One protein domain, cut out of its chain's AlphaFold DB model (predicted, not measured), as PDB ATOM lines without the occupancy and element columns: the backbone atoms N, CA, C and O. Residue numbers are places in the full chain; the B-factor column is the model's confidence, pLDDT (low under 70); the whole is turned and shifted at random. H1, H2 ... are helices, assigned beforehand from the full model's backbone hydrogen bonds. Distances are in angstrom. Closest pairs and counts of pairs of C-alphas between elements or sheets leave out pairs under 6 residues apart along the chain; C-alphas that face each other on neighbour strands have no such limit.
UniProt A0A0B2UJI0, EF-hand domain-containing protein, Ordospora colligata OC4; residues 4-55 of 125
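This is residues 4 to 55 of the 125 residues of the protein "EF-hand domain-containing protein" of Ordospora colligata OC4 (UniProt A0A0B2UJI0). Helix H2 and helix H1 run opposite ways in one loose layer, and H3 lies crosswise over one side of that pair, its first residue near H1 and Ala 52 near H2. The long loop of residues 30 to 44 joins H2 to H3. The printed part has 52 residues with three named helices, in the order H1, H2, H3, and no named strand; the class is all helix. It is compact, radius of gyration of the C-alphas 9.5 A, spanning 24 by 20 by 16 A.

H2, residues 20 to 29, and H1, residues 4 to 12, form a helical hairpin; they only just touch, with 3 pairs of C-alphas within 8 A, the closest Gln 9 and Leu 26 at 7.0 A. Their tilt is steep, 39 degrees, opposite ways. H3, residues 45 to 54, is close to H2 but not clearly touching, closest C-alphas Leu 27 and Ala 52 at 6.4 A, about perpendicular at 77 degrees. H3 is also close to H1 but not clearly touching, closest C-alphas Trp 10 and Phe 45 at 6.9 A. In H1, H2 and H3 every O i to N i+4 pair is within hydrogen-bond range.

H2 measures 14.4 A, H3 14.5 A and H1 12.5 A from first to last C-alpha. C-alpha 4 is at (200.296, 172.062, 143.658) and C-alpha 54 at (197.993, 157.500, 154.951).

The C-alphas of Glu 4 and Met 37 are farthest apart, 26.6 A. The printed part has no cut; the link H2 to H3 is long. Residues 15 to 16 have pLDDT under 70.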
ATOM      1  N   GLU A   4     200.976 171.228 144.660       88.38
ATOM      2  CA  GLU A   4     200.296 172.062 143.658       88.38
ATOM      3  C   GLU A   4     199.492 171.225 142.659       88.38
ATOM      4  O   GLU A   4     198.299 171.460 142.497       88.38
ATOM      5  N   LYS A   5     200.097 170.181 142.075       88.12
ATOM      6  CA  LYS A   5     199.380 169.269 141.172       88.12
ATOM      7  C   LYS A   5     198.226 168.558 141.875       88.12
ATOM      8  O   LYS A   5     197.172 168.367 141.285       88.12
ATOM      9  N   MET A   6     198.419 168.181 143.137       89.12
ATOM     10  CA  MET A   6     197.382 167.537 143.941       89.12
ATOM     11  C   MET A   6     196.190 168.474 144.192       89.12
ATOM     12  O   MET A   6     195.036 168.060 144.091       89.12
ATOM     13  N   LEU A   7     196.460 169.756 144.451       90.88
ATOM     14  CA  LEU A   7     195.433 170.786 144.593       90.88
ATOM     15  C   LEU A   7     194.677 171.037 143.282       90.88
ATOM     16  O   LEU A   7     193.470 171.276 143.308       90.88
ATOM     17  N   ASP A   8     195.362 170.980 142.143       90.75
ATOM     18  CA  ASP A   8     194.715 171.110 140.837       90.75
ATOM     19  C   ASP A   8     193.758 169.941 140.571       90.75
ATOM     20  O   ASP A   8     192.610 170.179 140.189       90.75
ATOM     21  N   GLN A   9     194.168 168.701 140.873       89.69
ATOM     22  CA  GLN A   9     193.290 167.525 140.779       89.69
ATOM     23  C   GLN A   9     192.073 167.646 141.709       89.69
ATOM     24  O   GLN A   9     190.937 167.439 141.279       89.69
ATOM     25  N   TRP A  10     192.285 168.072 142.959       88.56
ATOM     26  CA  TRP A  10     191.209 168.320 143.925       88.56
ATOM     27  C   TRP A  10     190.172 169.327 143.407       88.56
ATOM     28  O   TRP A  10     188.963 169.111 143.520       88.56
ATOM     29  N   LYS A  11     190.634 170.430 142.807       88.44
ATOM     30  CA  LYS A  11     189.755 171.455 142.227       88.44
ATOM     31  C   LYS A  11     188.994 170.940 141.009       88.44
ATOM     32  O   LYS A  11     187.814 171.257 140.879       88.44
ATOM     33  N   MET A  12     189.640 170.155 140.142       84.94
ATOM     34  CA  MET A  12     188.987 169.543 138.976       84.94
ATOM     35  C   MET A  12     187.877 168.567 139.382       84.94
ATOM     36  O   MET A  12     186.844 168.522 138.722       84.94
ATOM     37  N   PHE A  13     188.048 167.855 140.499       79.25
ATOM     38  CA  PHE A  13     187.041 166.944 141.059       79.25
ATOM     39  C   PHE A  13     185.847 167.640 141.733       79.25
ATOM     40  O   PHE A  13     184.889 166.983 142.130       79.25
ATOM     41  N   GLY A  14     185.871 168.968 141.880       70.75
ATOM     42  CA  GLY A  14     184.747 169.742 142.416       70.75
ATOM     43  C   GLY A  14     184.690 169.852 143.944       70.75
ATOM     44  O   GLY A  14     183.869 170.620 144.438       70.75
ATOM     45  N   GLY A  15     185.563 169.157 144.688       63.84
ATOM     46  CA  GLY A  15     185.903 169.354 146.112       63.84
ATOM     47  C   GLY A  15     184.779 169.363 147.165       63.84
ATOM     48  O   GLY A  15     185.083 169.463 148.350       63.84
ATOM     49  N   LYS A  16     183.499 169.311 146.779       63.56
ATOM     50  CA  LYS A  16     182.346 169.527 147.672       63.56
ATOM     51  C   LYS A  16     181.386 168.340 147.764       63.56
ATOM     52  O   LYS A  16     180.696 168.244 148.770       63.56
ATOM     53  N   ASP A  17     181.414 167.421 146.796       71.75
ATOM     54  CA  ASP A  17     180.515 166.258 146.720       71.75
ATOM     55  C   ASP A  17     181.294 164.948 146.497       71.75
ATOM     56  O   ASP A  17     180.995 164.164 145.596       71.75
ATOM     57  N   LEU A  18     182.343 164.711 147.290       83.25
ATOM     58  CA  LEU A  18     183.104 163.468 147.177       83.25
ATOM     59  C   LEU A  18     182.304 162.282 147.722       83.25
ATOM     60  O   LEU A  18     181.822 162.284 148.853       83.25
ATOM     61  N   THR A  19     182.198 161.237 146.909       88.25
ATOM     62  CA  THR A  19     181.809 159.895 147.347       88.25
ATOM     63  C   THR A  19     183.058 159.099 147.739       88.25
ATOM     64  O   THR A  19     184.186 159.527 147.480       88.25
ATOM     65  N   ASN A  20     182.881 157.921 148.346       88.81
ATOM     66  CA  ASN A  20     184.004 157.008 148.596       88.81
ATOM     67  C   ASN A  20     184.738 156.668 147.286       88.81
ATOM     68  O   ASN A  20     185.957 156.768 147.221       88.81
ATOM     69  N   GLU A  21     183.990 156.355 146.226       88.50
ATOM     70  CA  GLU A  21     184.528 156.058 144.893       88.50
ATOM     71  C   GLU A  21     185.294 157.249 144.301       88.50
ATOM     72  O   GLU A  21     186.459 157.108 143.942       88.50
ATOM     73  N   ALA A  22     184.708 158.451 144.329       89.00
ATOM     74  CA  ALA A  22     185.377 159.654 143.841       89.00
ATOM     75  C   ALA A  22     186.650 159.982 144.642       89.00
ATOM     76  O   ALA A  22     187.621 160.496 144.091       89.00
ATOM     77  N   THR A  23     186.668 159.668 145.941       90.56
ATOM     78  CA  THR A  23     187.857 159.839 146.789       90.56
ATOM     79  C   THR A  23     188.959 158.855 146.392       90.56
ATOM     80  O   THR A  23     190.120 159.249 146.288       90.56
ATOM     81  N   LEU A  24     188.610 157.589 146.130       91.12
ATOM     82  CA  LEU A  24     189.553 156.580 145.640       91.12
ATOM     83  C   LEU A  24     190.135 156.975 144.278       91.12
ATOM     84  O   LEU A  24     191.350 156.911 144.094       91.12
ATOM     85  N   ASP A  25     189.302 157.451 143.353       89.12
ATOM     86  CA  ASP A  25     189.753 157.921 142.039       89.12
ATOM     87  C   ASP A  25     190.668 159.136 142.140       89.12
ATOM     88  O   ASP A  25     191.721 159.182 141.500       89.12
ATOM     89  N   LEU A  26     190.330 160.095 143.000       90.88
ATOM     90  CA  LEU A  26     191.171 161.261 143.223       90.88
ATOM     91  C   LEU A  26     192.536 160.875 143.816       90.88
ATOM     92  O   LEU A  26     193.564 161.403 143.388       90.88
ATOM     93  N   LEU A  27     192.576 159.919 144.750       91.12
ATOM     94  CA  LEU A  27     193.828 159.356 145.268       91.12
ATOM     95  C   LEU A  27     194.656 158.715 144.142       91.12
ATOM     96  O   LEU A  27     195.856 158.985 144.047       91.12
ATOM     97  N   ARG A  28     194.026 157.929 143.257       89.00
ATOM     98  CA  ARG A  28     194.688 157.310 142.093       89.00
ATOM     99  C   ARG A  28     195.291 158.361 141.158       89.00
ATOM    100  O   ARG A  28     196.471 158.270 140.829       89.00
ATOM    101  N   LEU A  29     194.538 159.409 140.821       88.38
ATOM    102  CA  LEU A  29     195.018 160.531 139.997       88.38
ATOM    103  C   LEU A  29     196.158 161.313 140.653       88.38
ATOM    104  O   LEU A  29     197.028 161.862 139.976       88.38
ATOM    105  N   CYS A  30     196.185 161.342 141.983       89.62
ATOM    106  CA  CYS A  30     197.266 161.949 142.745       89.62
ATOM    107  C   CYS A  30     198.496 161.030 142.885       89.62
ATOM    108  O   CYS A  30     199.477 161.422 143.523       89.62
ATOM    109  N   GLY A  31     198.492 159.850 142.256       87.69
ATOM    110  CA  GLY A  31     199.609 158.905 142.260       87.69
ATOM    111  C   GLY A  31     199.678 158.054 143.527       87.69
ATOM    112  O   GLY A  31     200.771 157.687 143.962       87.69
ATOM    113  N   TYR A  32     198.533 157.763 144.141       90.50
ATOM    114  CA  TYR A  32     198.413 156.847 145.272       90.50
ATOM    115  C   TYR A  32     197.714 155.551 144.849       90.50
ATOM    116  O   TYR A  32     196.971 155.518 143.874       90.50
ATOM    117  N   ALA A  33     197.960 154.468 145.582       86.81
ATOM    118  CA  ALA A  33     197.360 153.159 145.338       86.81
ATOM    119  C   ALA A  33     196.481 152.757 146.535       86.81
ATOM    120  O   ALA A  33     196.913 151.948 147.368       86.81
ATOM    121  N   PRO A  34     195.281 153.357 146.688       86.81
ATOM    122  CA  PRO A  34     194.365 152.963 147.746       86.81
ATOM    123  C   PRO A  34     193.873 151.532 147.515       86.81
ATOM    124  O   PRO A  34     193.732 151.079 146.382       86.81
ATOM    125  N   GLN A  35     193.626 150.811 148.605       81.56
ATOM    126  CA  GLN A  35     192.910 149.537 148.535       81.56
ATOM    127  C   GLN A  35     191.413 149.816 148.346       81.56
ATOM    128  O   GLN A  35     190.946 150.866 148.785       81.56
ATOM    129  N   GLU A  36     190.671 148.874 147.755       71.50
ATOM    130  CA  GLU A  36     189.202 148.925 147.571       71.50
ATOM    131  C   GLU A  36     188.445 148.778 148.912       71.50
ATOM    132  O   GLU A  36     187.558 147.945 149.085       71.50
ATOM    133  N   MET A  37     188.847 149.552 149.915       73.06
ATOM    134  CA  MET A  37     188.221 149.649 151.225       73.06
ATOM    135  C   MET A  37     187.619 151.041 151.401       73.06
ATOM    136  O   MET A  37     187.956 151.987 150.692       73.06
ATOM    137  N   SER A  38     186.718 151.160 152.375       76.31
ATOM    138  CA  SER A  38     186.177 152.454 152.788       76.31
ATOM    139  C   SER A  38     187.314 153.372 153.239       76.31
ATOM    140  O   SER A  38     188.044 153.039 154.178       76.31
ATOM    141  N   VAL A  39     187.460 154.514 152.572       83.00
ATOM    142  CA  VAL A  39     188.359 155.597 152.976       83.00
ATOM    143  C   VAL A  39     187.537 156.729 153.594       83.00
ATOM    144  O   VAL A  39     186.376 156.926 153.225       83.00
ATOM    145  N   PRO A  40     188.093 157.495 154.549       88.62
ATOM    146  CA  PRO A  40     187.435 158.706 155.020       88.62
ATOM    147  C   PRO A  40     187.165 159.646 153.840       88.62
ATOM    148  O   PRO A  40     188.065 159.892 153.043       88.62
ATOM    149  N   ILE A  41     185.937 160.159 153.734       90.69
ATOM    150  CA  ILE A  41     185.559 161.123 152.695       90.69
ATOM    151  C   ILE A  41     185.978 162.523 153.170       90.69
ATOM    152  O   ILE A  41     185.371 163.030 154.120       90.69
ATOM    153  N   PRO A  42     186.987 163.151 152.542       91.06
ATOM    154  CA  PRO A  42     187.480 164.455 152.961       91.06
ATOM    155  C   PRO A  42     186.524 165.573 152.535       91.06
ATOM    156  O   PRO A  42     185.965 165.559 151.438       91.06
ATOM    157  N   ARG A  43     186.356 166.573 153.401       89.12
ATOM    158  CA  ARG A  43     185.509 167.760 153.176       89.12
ATOM    159  C   ARG A  43     186.299 169.001 152.775       89.12
ATOM    160  O   ARG A  43     185.714 170.028 152.431       89.12
ATOM    161  N   SER A  44     187.619 168.924 152.860       91.50
ATOM    162  CA  SER A  44     188.555 169.991 152.530       91.50
ATOM    163  C   SER A  44     189.787 169.407 151.849       91.50
ATOM    164  O   SER A  44     190.028 168.198 151.903       91.50
ATOM    165  N   PHE A  45     190.575 170.271 151.210       91.56
ATOM    166  CA  PHE A  45     191.834 169.835 150.618       91.56
ATOM    167  C   PHE A  45     192.795 169.344 151.702       91.56
ATOM    168  O   PHE A  45     193.449 168.329 151.512       91.56
ATOM    169  N   GLU A  46     192.827 170.012 152.853       93.25
ATOM    170  CA  GLU A  46     193.665 169.655 153.996       93.25
ATOM    171  C   GLU A  46     193.333 168.249 154.521       93.25
ATOM    172  O   GLU A  46     194.237 167.437 154.707       93.25
ATOM    173  N   GLU A  47     192.044 167.920 154.667       92.88
ATOM    174  CA  GLU A  47     191.610 166.562 155.030       92.88
ATOM    175  C   GLU A  47     192.015 165.534 153.965       92.88
ATOM    176  O   GLU A  47     192.398 164.410 154.287       92.88
ATOM    177  N   PHE A  48     191.972 165.907 152.684       92.44
ATOM    178  CA  PHE A  48     192.444 165.036 151.613       92.44
ATOM    179  C   PHE A  48     193.957 164.808 151.670       92.44
ATOM    180  O   PHE A  48     194.393 163.682 151.443       92.44
ATOM    181  N   GLU A  49     194.763 165.821 152.011       92.94
ATOM    182  CA  GLU A  49     196.211 165.651 152.203       92.94
ATOM    183  C   GLU A  49     196.506 164.637 153.316       92.94
ATOM    184  O   GLU A  49     197.378 163.778 153.161       92.94
ATOM    185  N   GLU A  50     195.751 164.694 154.417       92.50
ATOM    186  CA  GLU A  50     195.868 163.737 155.519       92.50
ATOM    187  C   GLU A  50     195.520 162.315 155.063       92.50
ATOM    188  O   GLU A  50     196.311 161.390 155.280       92.50
ATOM    189  N   VAL A  51     194.397 162.138 154.357       91.25
ATOM    190  CA  VAL A  51     194.006 160.835 153.795       91.25
ATOM    191  C   VAL A  51     195.078 160.329 152.832       91.25
ATOM    192  O   VAL A  51     195.549 159.203 152.982       91.25
ATOM    193  N   ALA A  52     195.536 161.158 151.897       91.12
ATOM    194  CA  ALA A  52     196.564 160.798 150.928       91.12
ATOM    195  C   ALA A  52     197.884 160.389 151.603       91.12
ATOM    196  O   ALA A  52     198.505 159.410 151.194       91.12
ATOM    197  N   SER A  53     198.284 161.063 152.686       89.75
ATOM    198  CA  SER A  53     199.492 160.719 153.451       89.75
ATOM    199  C   SER A  53     199.432 159.339 154.121       89.75
ATOM    200  O   SER A  53     200.470 158.728 154.374       89.75
ATOM    201  N   SER A  54     198.222 158.830 154.376       87.62
ATOM    202  CA  SER A  54     197.993 157.500 154.951       87.62
ATOM    203  C   SER A  54     197.984 156.377 153.905       87.62
ATOM    204  O   SER A  54     198.077 155.196 154.252       87.62
ATOM    205  N   VAL A  55     197.904 156.733 152.621       88.44
ATOM    206  CA  VAL A  55     197.830 155.792 151.504       88.44
ATOM    207  C   VAL A  55     199.212 155.592 150.890       88.44
ATOM    208  O   VAL A  55     200.020 156.511 150.760       88.44
TER     209      VAL A  55